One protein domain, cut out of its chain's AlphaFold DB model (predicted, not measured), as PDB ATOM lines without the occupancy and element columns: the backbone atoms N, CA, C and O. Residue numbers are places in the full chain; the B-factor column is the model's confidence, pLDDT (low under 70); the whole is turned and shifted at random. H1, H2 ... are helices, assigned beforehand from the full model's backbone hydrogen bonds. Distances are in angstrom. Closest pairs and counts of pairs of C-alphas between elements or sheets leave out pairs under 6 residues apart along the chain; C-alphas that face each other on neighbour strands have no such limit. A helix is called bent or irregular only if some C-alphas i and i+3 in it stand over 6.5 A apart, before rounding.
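What this domain is: This is residues 168 to 277 of the 277 residues of an uncharacterized protein of Planctomycetes bacterium (UniProt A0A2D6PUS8). One long, kinked helix, H4, joins two groups: H1, H2 and H3 at its first part, H5 and H6 on its later part. The 110 printed residues have six named helices, H1 to H6 in order: all helix. The whole is only just compact, close to loose (radius of gyration of the C-alphas 15.6 A), spanning 46 by 29 by 18 A.

How they stand to each other: Start at the hub, H4, residues 217 to 244, irregular, with C-alphas 222 and 225 7.3 A apart and a kink of 55 degrees near 224. H2, residues 183 to 196, touches H4 with 183 to 188 alone, closest at C-alphas Val 184 and Leu 223, 6.1 A. H2 forms hairpins with H1, residues 168 to 179, and H3, residues 201 to 215. H3 and H4 touch only at the corner, C-alphas Arg 214 and Ala 220, 5.2 A. H5, residues 248 to 261, forms hairpins with H4, closest C-alphas Gly 239 and Ala 251, 4.4 A, and H6, residues 266 to 275. O i to N i+4 pairs are within hydrogen-bond range throughout H1, H2, H3 and H5, 20 of 24 in H4 and 5 of 6 in H6.

Where its parts are: Find C-alpha 217 at (368.237, 237.527, 170.224); H4 runs 39.2 A to C-alpha 244 at (399.910, 256.595, 183.125).

The domain as a whole: The printed part has no cut, and its links are tight; residue 277 is under pLDDT 70.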
ATOM      1  N   ARG A 168     376.134 264.766 169.070       97.31
ATOM      2  CA  ARG A 168     374.936 264.801 168.220       97.31
ATOM      3  C   ARG A 168     375.153 264.226 166.814       97.31
ATOM      4  O   ARG A 168     374.419 263.306 166.478       97.31
ATOM      5  N   PRO A 169     376.209 264.579 166.054       97.94
ATOM      6  CA  PRO A 169     376.433 263.969 164.740       97.94
ATOM      7  C   PRO A 169     376.628 262.445 164.780       97.94
ATOM      8  O   PRO A 169     376.321 261.757 163.812       97.94
ATOM      9  N   SER A 170     377.165 261.898 165.878       97.88
ATOM     10  CA  SER A 170     377.282 260.441 166.045       97.88
ATOM     11  C   SER A 170     375.943 259.812 166.414       97.88
ATOM     12  O   SER A 170     375.650 258.724 165.937       97.88
ATOM     13  N   TYR A 171     375.133 260.494 167.225       98.19
ATOM     14  CA  TYR A 171     373.784 260.045 167.559       98.19
ATOM     15  C   TYR A 171     372.883 260.022 166.318       98.19
ATOM     16  O   TYR A 171     372.243 259.013 166.048       98.19
ATOM     17  N   ASP A 172     372.902 261.091 165.519       97.75
ATOM     18  CA  ASP A 172     372.089 261.199 164.304       97.75
ATOM     19  C   ASP A 172     372.480 260.119 163.283       97.75
ATOM     20  O   ASP A 172     371.614 259.449 162.727       97.75
ATOM     21  N   LYS A 173     373.788 259.864 163.107       98.19
ATOM     22  CA  LYS A 173     374.278 258.740 162.291       98.19
ATOM     23  C   LYS A 173     373.819 257.385 162.820       98.19
ATOM     24  O   LYS A 173     373.457 256.534 162.020       98.19
ATOM     25  N   ALA A 174     373.831 257.180 164.138       98.06
ATOM     26  CA  ALA A 174     373.361 255.930 164.729       98.06
ATOM     27  C   ALA A 174     371.884 255.673 164.400       98.06
ATOM     28  O   ALA A 174     371.544 254.577 163.972       98.06
ATOM     29  N   VAL A 175     371.038 256.704 164.511       98.19
ATOM     30  CA  VAL A 175     369.611 256.621 164.160       98.19
ATOM     31  C   VAL A 175     369.413 256.315 162.672       98.19
ATOM     32  O   VAL A 175     368.522 255.546 162.325       98.19
ATOM     33  N   VAL A 176     370.227 256.897 161.784       98.19
ATOM     34  CA  VAL A 176     370.180 256.587 160.343       98.19
ATOM     35  C   VAL A 176     370.570 255.131 160.082       98.19
ATOM     36  O   VAL A 176     369.787 254.414 159.466       98.19
ATOM     37  N   PHE A 177     371.702 254.665 160.618       98.31
ATOM     38  CA  PHE A 177     372.135 253.272 160.462       98.31
ATOM     39  C   PHE A 177     371.108 252.276 161.001       98.31
ATOM     40  O   PHE A 177     370.867 251.240 160.391       98.31
ATOM     41  N   GLU A 178     370.456 252.599 162.116       97.25
ATOM     42  CA  GLU A 178     369.404 251.753 162.668       97.25
ATOM     43  C   GLU A 178     368.191 251.653 161.730       97.25
ATOM     44  O   GLU A 178     367.668 250.561 161.515       97.25
ATOM     45  N   ARG A 179     367.771 252.768 161.113       97.94
ATOM     46  CA  ARG A 179     366.697 252.771 160.101       97.94
ATOM     47  C   ARG A 179     367.064 251.956 158.863       97.94
ATOM     48  O   ARG A 179     366.196 251.312 158.282       97.94
ATOM     49  N   GLU A 180     368.337 251.968 158.487       98.00
ATOM     50  CA  GLU A 180     368.900 251.180 157.385       98.00
ATOM     51  C   GLU A 180     369.143 249.706 157.758       98.00
ATOM     52  O   GLU A 180     369.567 248.924 156.910       98.00
ATOM     53  N   LYS A 181     368.848 249.306 159.005       97.00
ATOM     54  CA  LYS A 181     369.119 247.970 159.568       97.00
ATOM     55  C   LYS A 181     370.607 247.596 159.609       97.00
ATOM     56  O   LYS A 181     370.954 246.430 159.789       97.00
ATOM     57  N   ASP A 182     371.500 248.579 159.524       97.31
ATOM     58  CA  ASP A 182     372.930 248.413 159.783       97.31
ATOM     59  C   ASP A 182     373.205 248.543 161.291       97.31
ATOM     60  O   ASP A 182     373.751 249.530 161.801       97.31
ATOM     61  N   TYR A 183     372.780 247.526 162.042       96.31
ATOM     62  CA  TYR A 183     372.856 247.533 163.504       96.31
ATOM     63  C   TYR A 183     374.300 247.575 164.024       96.31
ATOM     64  O   TYR A 183     374.570 248.169 165.070       96.31
ATOM     65  N   VAL A 184     375.254 247.014 163.273       95.00
ATOM     66  CA  VAL A 184     376.683 247.039 163.616       95.00
ATOM     67  C   VAL A 184     377.198 248.476 163.655       95.00
ATOM     68  O   VAL A 184     377.821 248.895 164.641       95.00
ATOM     69  N   ASN A 185     376.940 249.258 162.604       95.75
ATOM     70  CA  ASN A 185     377.388 250.646 162.564       95.75
ATOM     71  C   ASN A 185     376.553 251.554 163.475       95.75
ATOM     72  O   ASN A 185     377.122 252.476 164.075       95.75
ATOM     73  N   ALA A 186     375.266 251.252 163.677       97.19
ATOM     74  CA  ALA A 186     374.425 251.937 164.656       97.19
ATOM     75  C   ALA A 186     375.005 251.828 166.078       97.19
ATOM     76  O   ALA A 186     375.295 252.845 166.714       97.19
ATOM     77  N   VAL A 187     375.291 250.608 166.549       96.25
ATOM     78  CA  VAL A 187     375.863 250.359 167.885       96.25
ATOM     79  C   VAL A 187     377.228 251.030 168.045       96.25
ATOM     80  O   VAL A 187     377.489 251.691 169.056       96.25
ATOM     81  N   ARG A 188     378.102 250.960 167.030       94.88
ATOM     82  CA  ARG A 188     379.393 251.675 167.041       94.88
ATOM     83  C   ARG A 188     379.211 253.183 167.201       94.88
ATOM     84  O   ARG A 188     379.967 253.816 167.944       94.88
ATOM     85  N   ALA A 189     378.239 253.768 166.508       96.94
ATOM     86  CA  ALA A 189     377.944 255.191 166.582       96.94
ATOM     87  C   ALA A 189     377.331 255.583 167.942       96.94
ATOM     88  O   ALA A 189     377.787 256.563 168.538       96.94
ATOM     89  N   TYR A 190     376.438 254.771 168.516       97.62
ATOM     90  CA  TYR A 190     375.954 254.963 169.888       97.62
ATOM     91  C   TYR A 190     377.082 254.889 170.926       97.62
ATOM     92  O   TYR A 190     377.192 255.763 171.787       97.62
ATOM     93  N   TYR A 191     378.021 253.946 170.809       95.31
ATOM     94  CA  TYR A 191     379.185 253.902 171.703       95.31
ATOM     95  C   TYR A 191     380.097 255.132 171.596       95.31
ATOM     96  O   TYR A 191     380.766 255.485 172.577       95.31
ATOM     97  N   ARG A 192     380.142 255.810 170.441       95.81
ATOM     98  CA  ARG A 192     380.835 257.105 170.325       95.81
ATOM     99  C   ARG A 192     380.118 258.176 171.142       95.81
ATOM    100  O   ARG A 192     380.796 258.916 171.850       95.81
ATOM    101  N   VAL A 193     378.783 258.214 171.120       97.44
ATOM    102  CA  VAL A 193     377.980 259.124 171.962       97.44
ATOM    103  C   VAL A 193     378.291 258.899 173.442       97.44
ATOM    104  O   VAL A 193     378.633 259.852 174.143       97.44
ATOM    105  N   LEU A 194     378.284 257.638 173.889       95.81
ATOM    106  CA  LEU A 194     378.609 257.258 175.270       95.81
ATOM    107  C   LEU A 194     380.016 257.699 175.700       95.81
ATOM    108  O   LEU A 194     380.231 258.058 176.857       95.81
ATOM    109  N   GLY A 195     380.979 257.684 174.773       93.38
ATOM    110  CA  GLY A 195     382.348 258.129 175.031       93.38
ATOM    111  C   GLY A 195     382.527 259.651 175.035       93.38
ATOM    112  O   GLY A 195     383.335 260.162 175.809       93.38
ATOM    113  N   VAL A 196     381.807 260.375 174.172       95.88
ATOM    114  CA  VAL A 196     381.954 261.832 174.000       95.88
ATOM    115  C   VAL A 196     381.155 262.616 175.039       95.88
ATOM    116  O   VAL A 196     381.646 263.634 175.532       95.88
ATOM    117  N   ALA A 197     379.955 262.151 175.390       95.75
ATOM    118  CA  ALA A 197     379.032 262.850 176.283       95.75
ATOM    119  C   ALA A 197     378.607 261.999 177.497       95.75
ATOM    120  O   ALA A 197     377.411 261.837 177.736       95.75
ATOM    121  N   PRO A 198     379.552 261.453 178.287       94.12
ATOM    122  CA  PRO A 198     379.220 260.566 179.398       94.12
ATOM    123  C   PRO A 198     378.347 261.271 180.446       94.12
ATOM    124  O   PRO A 198     378.634 262.406 180.830       94.12
ATOM    125  N   GLY A 199     377.297 260.587 180.914       90.81
ATOM    126  CA  GLY A 199     376.361 261.101 181.924       90.81
ATOM    127  C   GLY A 199     375.431 262.212 181.428       90.81
ATOM    128  O   GLY A 199     374.818 262.903 182.237       90.81
ATOM    129  N   SER A 200     375.365 262.433 180.114       94.94
ATOM    130  CA  SER A 200     374.365 263.312 179.510       94.94
ATOM    131  C   SER A 200     373.056 262.559 179.240       94.94
ATOM    132  O   SER A 200     373.116 261.367 178.923       94.94
ATOM    133  N   PRO A 201     371.896 263.242 179.233       94.06
ATOM    134  CA  PRO A 201     370.637 262.644 178.787       94.06
ATOM    135  C   PRO A 201     370.723 261.978 177.403       94.06
ATOM    136  O   PRO A 201     370.097 260.948 177.167       94.06
ATOM    137  N   MET A 202     371.510 262.537 176.473       95.94
ATOM    138  CA  MET A 202     371.750 261.912 175.165       95.94
ATOM    139  C   MET A 202     372.515 260.586 175.272       95.94
ATOM    140  O   MET A 202     372.192 259.635 174.562       95.94
ATOM    141  N   ALA A 203     373.523 260.507 176.144       96.50
ATOM    142  CA  ALA A 203     374.234 259.259 176.393       96.50
ATOM    143  C   ALA A 203     373.342 258.226 177.085       96.50
ATOM    144  O   ALA A 203     373.425 257.054 176.738       96.50
ATOM    145  N   ASP A 204     372.456 258.632 177.991       96.44
ATOM    146  CA  ASP A 204     371.515 257.698 178.616       96.44
ATOM    147  C   ASP A 204     370.561 257.094 177.575       96.44
ATOM    148  O   ASP A 204     370.398 255.878 177.532       96.44
ATOM    149  N   ARG A 205     370.039 257.905 176.644       97.12
ATOM    150  CA  ARG A 205     369.249 257.402 175.501       97.12
ATOM    151  C   ARG A 205     370.045 256.451 174.610       97.12
ATOM    152  O   ARG A 205     369.541 255.402 174.232       97.12
ATOM    153  N   ALA A 206     371.290 256.806 174.289       97.62
ATOM    154  CA  ALA A 206     372.166 255.940 173.505       97.62
ATOM    155  C   ALA A 206     372.439 254.607 174.220       97.62
ATOM    156  O   ALA A 206     372.505 253.576 173.565       97.62
ATOM    157  N   ARG A 207     372.579 254.616 175.553       96.81
ATOM    158  CA  ARG A 207     372.768 253.399 176.351       96.81
ATOM    159  C   ARG A 207     371.535 252.513 176.290       96.81
ATOM    160  O   ARG A 207     371.676 251.360 175.915       96.81
ATOM    161  N   VAL A 208     370.357 253.074 176.572       97.56
ATOM    162  CA  VAL A 208     369.081 252.345 176.493       97.56
ATOM    163  C   VAL A 208     368.933 251.685 175.127       97.56
ATOM    164  O   VAL A 208     368.648 250.495 175.058       97.56
ATOM    165  N   ARG A 209     369.229 252.406 174.037       97.44
ATOM    166  CA  ARG A 209     369.111 251.823 172.699       97.44
ATOM    167  C   ARG A 209     370.114 250.700 172.433       97.44
ATOM    168  O   ARG A 209     369.757 249.702 171.822       97.44
ATOM    169  N   VAL A 210     371.354 250.831 172.905       95.94
ATOM    170  CA  VAL A 210     372.346 249.744 172.822       95.94
ATOM    171  C   VAL A 210     371.890 248.517 173.612       95.94
ATOM    172  O   VAL A 210     372.034 247.401 173.119       95.94
ATOM    173  N   ASP A 211     371.326 248.714 174.802       95.25
ATOM    174  CA  ASP A 211     370.835 247.625 175.648       95.25
ATOM    175  C   ASP A 211     369.633 246.916 175.001       95.25
ATOM    176  O   ASP A 211     369.585 245.689 174.979       95.25
ATOM    177  N   GLU A 212     368.712 247.668 174.390       96.19
ATOM    178  CA  GLU A 212     367.585 247.123 173.620       96.19
ATOM    179  C   GLU A 212     368.056 246.312 172.404       96.19
ATOM    180  O   GLU A 212     367.598 245.190 172.202       96.19
ATOM    181  N   LEU A 213     369.011 246.836 171.625       95.06
ATOM    182  CA  LEU A 213     369.589 246.120 170.480       95.06
ATOM    183  C   LEU A 213     370.339 244.849 170.903       95.06
ATOM    184  O   LEU A 213     370.380 243.881 170.152       95.06
ATOM    185  N   ARG A 214     370.931 244.840 172.101       93.31
ATOM    186  CA  ARG A 214     371.614 243.671 172.672       93.31
ATOM    187  C   ARG A 214     370.635 242.625 173.210       93.31
ATOM    188  O   ARG A 214     370.975 241.445 173.234       93.31
ATOM    189  N   ALA A 215     369.468 243.048 173.693       95.06
ATOM    190  CA  ALA A 215     368.444 242.157 174.231       95.06
ATOM    191  C   ALA A 215     367.698 241.379 173.135       95.06
ATOM    192  O   ALA A 215     367.147 240.309 173.406       95.06
ATOM    193  N   ASP A 216     367.689 241.898 171.908       96.19
ATOM    194  CA  ASP A 216     367.175 241.197 170.739       96.19
ATOM    195  C   ASP A 216     368.071 239.991 170.404       96.19
ATOM    196  O   ASP A 216     369.265 240.139 170.146       96.19
ATOM    197  N   LYS A 217     367.496 238.783 170.426       94.25
ATOM    198  CA  LYS A 217     368.237 237.527 170.224       94.25
ATOM    199  C   LYS A 217     368.833 237.418 168.823       94.25
ATOM    200  O   LYS A 217     369.945 236.905 168.691       94.25
ATOM    201  N   ASP A 218     368.120 237.904 167.812       93.75
ATOM    202  CA  ASP A 218     368.548 237.803 166.418       93.75
ATOM    203  C   ASP A 218     369.713 238.763 166.164       93.75
ATOM    204  O   ASP A 218     370.696 238.426 165.496       93.75
ATOM    205  N   LEU A 219     369.656 239.948 166.778       92.88
ATOM    206  CA  LEU A 219     370.728 240.935 166.693       92.88
ATOM    207  C   LEU A 219     371.907 240.614 167.611       92.88
ATOM    208  O   LEU A 219     373.038 240.944 167.263       92.88
ATOM    209  N   ALA A 220     371.694 239.948 168.749       90.19
ATOM    210  CA  ALA A 220     372.758 239.620 169.695       90.19
ATOM    211  C   ALA A 220     373.874 238.785 169.049       90.19
ATOM    212  O   ALA A 220     375.051 239.031 169.317       90.19
ATOM    213  N   ALA A 221     373.520 237.850 168.162       89.00
ATOM    214  CA  ALA A 221     374.490 237.050 167.416       89.00
ATOM    215  C   ALA A 221     375.333 237.909 166.456       89.00
ATOM    216  O   ALA A 221     376.547 237.741 166.376       89.00
ATOM    217  N   ILE A 222     374.705 238.870 165.772       90.19
ATOM    218  CA  ILE A 222     375.363 239.770 164.810       90.19
ATOM    219  C   ILE A 222     376.237 240.807 165.532       90.19
ATOM    220  O   ILE A 222     377.307 241.191 165.061       90.19
ATOM    221  N   LEU A 223     375.771 241.290 166.683       91.31
ATOM    222  CA  LEU A 223     376.411 242.355 167.449       91.31
ATOM    223  C   LEU A 223     377.486 241.847 168.411       91.31
ATOM    224  O   LEU A 223     378.272 242.668 168.891       91.31
ATOM    225  N   GLY A 224     377.529 240.538 168.682       88.19
ATOM    226  CA  GLY A 224     378.435 239.909 169.643       88.19
ATOM    227  C   GLY A 224     379.872 240.395 169.487       88.19
ATOM    228  O   GLY A 224     380.412 241.009 170.406       88.19
ATOM    229  N   ASP A 225     380.440 240.256 168.288       85.56
ATOM    230  CA  ASP A 225     381.823 240.656 168.000       85.56
ATOM    231  C   ASP A 225     382.067 242.152 168.236       85.56
ATOM    232  O   ASP A 225     383.067 242.555 168.829       85.56
ATOM    233  N   VAL A 226     381.126 243.003 167.821       88.88
ATOM    234  CA  VAL A 226     381.244 244.465 167.924       88.88
ATOM    235  C   VAL A 226     381.212 244.920 169.381       88.88
ATOM    236  O   VAL A 226     381.974 245.810 169.774       88.88
ATOM    237  N   ILE A 227     380.320 244.327 170.176       88.00
ATOM    238  CA  ILE A 227     380.180 244.613 171.603       88.00
ATOM    239  C   ILE A 227     381.418 244.099 172.340       88.00
ATOM    240  O   ILE A 227     382.040 244.864 173.082       88.00
ATOM    241  N   THR A 228     381.829 242.859 172.075       90.00
ATOM    242  CA  THR A 228     383.025 242.239 172.651       90.00
ATOM    243  C   THR A 228     384.284 243.058 172.366       90.00
ATOM    244  O   THR A 228     385.015 243.405 173.297       90.00
ATOM    245  N   ASP A 229     384.516 243.457 171.115       89.94
ATOM    246  CA  ASP A 229     385.661 244.294 170.750       89.94
ATOM    247  C   ASP A 229     385.637 245.649 171.458       89.94
ATOM    248  O   ASP A 229     386.681 246.187 171.859       89.94
ATOM    249  N   ARG A 230     384.443 246.225 171.638       89.31
ATOM    250  CA  ARG A 230     384.291 247.512 172.311       89.31
ATOM    251  C   ARG A 230     384.555 247.413 173.809       89.31
ATOM    252  O   ARG A 230     385.269 248.267 174.341       89.31
ATOM    253  N   GLU A 231     383.994 246.414 174.481       91.38
ATOM    254  CA  GLU A 231     384.234 246.142 175.901       91.38
ATOM    255  C   GLU A 231     385.731 245.878 176.151       91.38
ATOM    256  O   GLU A 231     386.330 246.469 177.058       91.38
ATOM    257  N   ALA A 232     386.369 245.113 175.263       93.38
ATOM    258  CA  ALA A 232     387.802 244.862 175.291       93.38
ATOM    259  C   ALA A 232     388.644 246.150 175.135       93.38
ATOM    260  O   ALA A 232     389.592 246.383 175.891       93.38
ATOM    261  N   ASP A 233     388.298 247.037 174.192       93.69
ATOM    262  CA  ASP A 233     388.949 248.352 174.031       93.69
ATOM    263  C   ASP A 233     388.779 249.253 175.268       93.69
ATOM    264  O   ASP A 233     389.715 249.962 175.659       93.69
ATOM    265  N   LEU A 234     387.616 249.220 175.928       91.56
ATOM    266  CA  LEU A 234     387.380 249.982 177.157       91.56
ATOM    267  C   LEU A 234     388.271 249.500 178.311       91.56
ATOM    268  O   LEU A 234     388.907 250.336 178.968       91.56
ATOM    269  N   LEU A 235     388.379 248.186 178.531       94.50
ATOM    270  CA  LEU A 235     389.298 247.623 179.529       94.50
ATOM    271  C   LEU A 235     390.755 247.957 179.207       94.50
ATOM    272  O   LEU A 235     391.510 248.378 180.087       94.50
ATOM    273  N   PHE A 236     391.148 247.869 177.936       96.94
ATOM    274  CA  PHE A 236     392.504 248.216 177.524       96.94
ATOM    275  C   PHE A 236     392.836 249.680 177.834       96.94
ATOM    276  O   PHE A 236     393.874 249.985 178.430       96.94
ATOM    277  N   LYS A 237     391.927 250.606 177.506       95.31
ATOM    278  CA  LYS A 237     392.070 252.037 177.821       95.31
ATOM    279  C   LYS A 237     392.092 252.305 179.326       95.31
ATOM    280  O   LYS A 237     392.843 253.181 179.769       95.31
ATOM    281  N   LYS A 238     391.318 251.554 180.121       94.69
ATOM    282  CA  LYS A 238     391.360 251.608 181.592       94.69
ATOM    283  C   LYS A 238     392.749 251.220 182.108       94.69
ATOM    284  O   LYS A 238     393.345 251.996 182.857       94.69
ATOM    285  N   GLY A 239     393.303 250.101 181.639       96.00
ATOM    286  CA  GLY A 239     394.661 249.665 181.984       96.00
ATOM    287  C   GLY A 239     395.726 250.699 181.599       96.00
ATOM    288  O   GLY A 239     396.578 251.060 182.414       96.00
ATOM    289  N   GLN A 240     395.634 251.285 180.398       97.00
ATOM    290  CA  GLN A 240     396.546 252.358 179.981       97.00
ATOM    291  C   GLN A 240     396.482 253.588 180.893       97.00
ATOM    292  O   GLN A 240     397.518 254.179 181.207       97.00
ATOM    293  N   ARG A 241     395.283 253.991 181.329       96.44
ATOM    294  CA  ARG A 241     395.107 255.136 182.232       96.44
ATOM    295  C   ARG A 241     395.760 254.880 183.590       96.44
ATOM    296  O   ARG A 241     396.493 255.743 184.063       96.44
ATOM    297  N   LEU A 242     395.551 253.698 184.173       96.62
ATOM    298  CA  LEU A 242     396.176 253.295 185.440       96.62
ATOM    299  C   LEU A 242     397.704 253.302 185.339       96.62
ATOM    300  O   LEU A 242     398.389 253.859 186.196       96.62
ATOM    301  N   ARG A 243     398.243 252.786 184.229       96.12
ATOM    302  CA  ARG A 243     399.683 252.814 183.961       96.12
ATOM    303  C   ARG A 243     400.229 254.243 183.873       96.12
ATOM    304  O   ARG A 243     401.271 254.520 184.462       96.12
ATOM    305  N   ARG A 244     399.533 255.163 183.187       97.00
ATOM    306  CA  ARG A 244     399.910 256.595 183.125       97.00
ATOM    307  C   ARG A 244     399.884 257.267 184.500       97.00
ATOM    308  O   ARG A 244     400.698 258.142 184.760       97.00
ATOM    309  N   GLN A 245     399.003 256.818 185.392       96.81
ATOM    310  CA  GLN A 245     398.937 257.251 186.792       96.81
ATOM    311  C   GLN A 245     399.982 256.564 187.694       96.81
ATOM    312  O   GLN A 245     399.899 256.677 188.911       96.81
ATOM    313  N   LYS A 246     400.953 255.836 187.119       97.12
ATOM    314  CA  LYS A 246     401.984 255.056 187.828       97.12
ATOM    315  C   LYS A 246     401.437 253.933 188.730       97.12
ATOM    316  O   LYS A 246     402.203 253.325 189.471       97.12
ATOM    317  N   LYS A 247     400.156 253.564 188.605       97.19
ATOM    318  CA  LYS A 247     399.535 252.427 189.307       97.19
ATOM    319  C   LYS A 247     399.792 251.120 188.551       97.19
ATOM    320  O   LYS A 247     398.906 250.583 187.889       97.19
ATOM    321  N   LYS A 248     401.044 250.647 188.572       96.56
ATOM    322  CA  LYS A 248     401.495 249.513 187.743       96.56
ATOM    323  C   LYS A 248     400.763 248.202 188.054       96.56
ATOM    324  O   LYS A 248     400.295 247.561 187.120       96.56
ATOM    325  N   ALA A 249     400.624 247.848 189.333       96.62
ATOM    326  CA  ALA A 249     399.964 246.608 189.749       96.62
ATOM    327  C   ALA A 249     398.487 246.568 189.311       96.62
ATOM    328  O   ALA A 249     398.039 245.592 188.714       96.62
ATOM    329  N   ASP A 250     397.750 247.665 189.511       97.00
ATOM    330  CA  ASP A 250     396.352 247.767 189.069       97.00
ATOM    331  C   ASP A 250     396.229 247.676 187.544       97.00
ATOM    332  O   ASP A 250     395.323 247.029 187.023       97.00
ATOM    333  N   ALA A 251     397.151 248.306 186.809       97.31
ATOM    334  CA  ALA A 251     397.175 248.215 185.355       97.31
ATOM    335  C   ALA A 251     397.414 246.773 184.878       97.31
ATOM    336  O   ALA A 251     396.727 246.330 183.961       97.31
ATOM    337  N   GLN A 252     398.344 246.041 185.506       97.12
ATOM    338  CA  GLN A 252     398.601 244.629 185.203       97.12
ATOM    339  C   GLN A 252     397.362 243.766 185.454       97.12
ATOM    340  O   GLN A 252     396.999 242.982 184.582       97.12
ATOM    341  N   ARG A 253     396.658 243.969 186.576       97.44
ATOM    342  CA  ARG A 253     395.402 243.258 186.870       97.44
ATOM    343  C   ARG A 253     394.342 243.492 185.792       97.44
ATOM    344  O   ARG A 253     393.767 242.536 185.288       97.44
ATOM    345  N   VAL A 254     394.135 244.745 185.377       97.56
ATOM    346  CA  VAL A 254     393.161 245.076 184.319       97.56
ATOM    347  C   VAL A 254     393.569 244.498 182.959       97.56
ATOM    348  O   VAL A 254     392.712 244.073 182.188       97.56
ATOM    349  N   PHE A 255     394.865 244.470 182.636       97.94
ATOM    350  CA  PHE A 255     395.335 243.838 181.402       97.94
ATOM    351  C   PHE A 255     395.184 242.314 181.429       97.94
ATOM    352  O   PHE A 255     394.833 241.748 180.398       97.94
ATOM    353  N   ALA A 256     395.415 241.663 182.572       97.38
ATOM    354  CA  ALA A 256     395.192 240.227 182.728       97.38
ATOM    355  C   ALA A 256     393.704 239.882 182.562       97.38
ATOM    356  O   ALA A 256     393.372 239.035 181.736       97.38
ATOM    357  N   GLU A 257     392.815 240.629 183.225       97.19
ATOM    358  CA  GLU A 257     391.358 240.486 183.092       97.19
ATOM    359  C   GLU A 257     390.895 240.627 181.632       97.19
ATOM    360  O   GLU A 257     390.076 239.850 181.152       97.19
ATOM    361  N   LEU A 258     391.434 241.603 180.895       96.69
ATOM    362  CA  LEU A 258     391.134 241.790 179.474       96.69
ATOM    363  C   LEU A 258     391.536 240.575 178.627       96.69
ATOM    364  O   LEU A 258     390.804 240.186 177.719       96.69
ATOM    365  N   VAL A 259     392.709 240.001 178.893       96.81
ATOM    366  CA  VAL A 259     393.207 238.832 178.160       96.81
ATOM    367  C   VAL A 259     392.375 237.591 178.454       96.81
ATOM    368  O   VAL A 259     392.123 236.813 177.539       96.81
ATOM    369  N   GLU A 260     391.953 237.429 179.703       96.56
ATOM    370  CA  GLU A 260     391.127 236.315 180.153       96.56
ATOM    371  C   GLU A 260     389.700 236.404 179.598       96.56
ATOM    372  O   GLU A 260     389.208 235.445 179.013       96.56
ATOM    373  N   LYS A 261     389.052 237.571 179.716       95.88
ATOM    374  CA  LYS A 261     387.655 237.756 179.296       95.88
ATOM    375  C   LYS A 261     387.474 237.868 177.786       95.88
ATOM    376  O   LYS A 261     386.426 237.494 177.274       95.88
ATOM    377  N   TYR A 262     388.467 238.399 177.070       95.56
ATOM    378  CA  TYR A 262     388.345 238.706 175.639       95.56
ATOM    379  C   TYR A 262     389.560 238.228 174.824       95.56
ATOM    380  O   TYR A 262     390.176 239.034 174.113       95.56
ATOM    381  N   PRO A 263     389.923 236.933 174.887       94.50
ATOM    382  CA  PRO A 263     391.204 236.413 174.396       94.50
ATOM    383  C   PRO A 263     391.440 236.594 172.889       94.50
ATOM    384  O   PRO A 263     392.599 236.660 172.473       94.50
ATOM    385  N   GLY A 264     390.371 236.698 172.090       90.62
ATOM    386  CA  GLY A 264     390.421 236.904 170.636       90.62
ATOM    387  C   GLY A 264     390.436 238.369 170.185       90.62
ATOM    388  O   GLY A 264     390.673 238.645 169.013       90.62
ATOM    389  N   SER A 265     390.220 239.325 171.093       94.75
ATOM    390  CA  SER A 265     390.140 240.740 170.719       94.75
ATOM    391  C   SER A 265     391.513 241.331 170.367       94.75
ATOM    392  O   SER A 265     392.542 241.026 170.986       94.75
ATOM    393  N   ALA A 266     391.539 242.289 169.435       94.25
ATOM    394  CA  ALA A 266     392.763 243.027 169.095       94.25
ATOM    395  C   ALA A 266     393.368 243.765 170.312       94.25
ATOM    396  O   ALA A 266     394.584 243.957 170.413       94.25
ATOM    397  N   SER A 267     392.518 244.177 171.255       95.81
ATOM    398  CA  SER A 267     392.908 244.809 172.518       95.81
ATOM    399  C   SER A 267     393.603 243.832 173.470       95.81
ATOM    400  O   SER A 267     394.632 244.189 174.049       95.81
ATOM    401  N   ALA A 268     393.118 242.592 173.584       96.12
ATOM    402  CA  ALA A 268     393.781 241.551 174.365       96.12
ATOM    403  C   ALA A 268     395.158 241.195 173.793       96.12
ATOM    404  O   ALA A 268     396.125 241.091 174.547       96.12
ATOM    405  N   ALA A 269     395.301 241.114 172.466       96.06
ATOM    406  CA  ALA A 269     396.604 240.893 171.833       96.06
ATOM    407  C   ALA A 269     397.625 241.991 172.196       96.06
ATOM    408  O   ALA A 269     398.791 241.705 172.482       96.06
ATOM    409  N   LYS A 270     397.191 243.259 172.246       97.06
ATOM    410  CA  LYS A 270     398.034 244.376 172.707       97.06
ATOM    411  C   LYS A 270     398.351 244.272 174.201       97.06
ATOM    412  O   LYS A 270     399.484 244.544 174.588       97.06
ATOM    413  N   ALA A 271     397.387 243.875 175.028       96.25
ATOM    414  CA  ALA A 271     397.568 243.707 176.468       96.25
ATOM    415  C   ALA A 271     398.564 242.587 176.815       96.25
ATOM    416  O   ALA A 271     399.452 242.822 177.630       96.25
ATOM    417  N   LYS A 272     398.509 241.433 176.129       96.75
ATOM    418  CA  LYS A 272     399.490 240.335 176.278       96.75
ATOM    419  C   LYS A 272     400.930 240.834 176.116       96.75
ATOM    420  O   LYS A 272     401.781 240.555 176.954       96.75
ATOM    421  N   LYS A 273     401.190 241.664 175.096       96.25
ATOM    422  CA  LYS A 273     402.519 242.266 174.852       96.25
ATOM    423  C   LYS A 273     402.988 243.205 175.969       96.25
ATOM    424  O   LYS A 273     404.186 243.437 176.095       96.25
ATOM    425  N   LEU A 274     402.064 243.796 176.728       94.44
ATOM    426  CA  LEU A 274     402.384 244.684 177.849       94.44
ATOM    427  C   LEU A 274     402.584 243.939 179.173       94.44
ATOM    428  O   LEU A 274     403.161 244.532 180.075       94.44
ATOM    429  N   LEU A 275     402.085 242.705 179.294       93.44
ATOM    430  CA  LEU A 275     402.267 241.850 180.470       93.44
ATOM    431  C   LEU A 275     403.574 241.049 180.416       93.44
ATOM    432  O   LEU A 275     404.160 240.792 181.458       93.44
ATOM    433  N   GLY A 276     404.037 240.679 179.217       84.75
ATOM    434  CA  GLY A 276     405.303 239.960 179.014       84.75
ATOM    435  C   GLY A 276     406.563 240.839 179.022       84.75
ATOM    436  O   GLY A 276     407.606 240.386 178.564       84.75
ATOM    437  N   LYS A 277     406.459 242.096 179.464       58.88
ATOM    438  CA  LYS A 277     407.565 243.054 179.618       58.88
ATOM    439  C   LYS A 277     407.569 243.602 181.036       58.88
ATOM    440  O   LYS A 277     408.676 243.841 181.552       58.88
TER     441      LYS A 277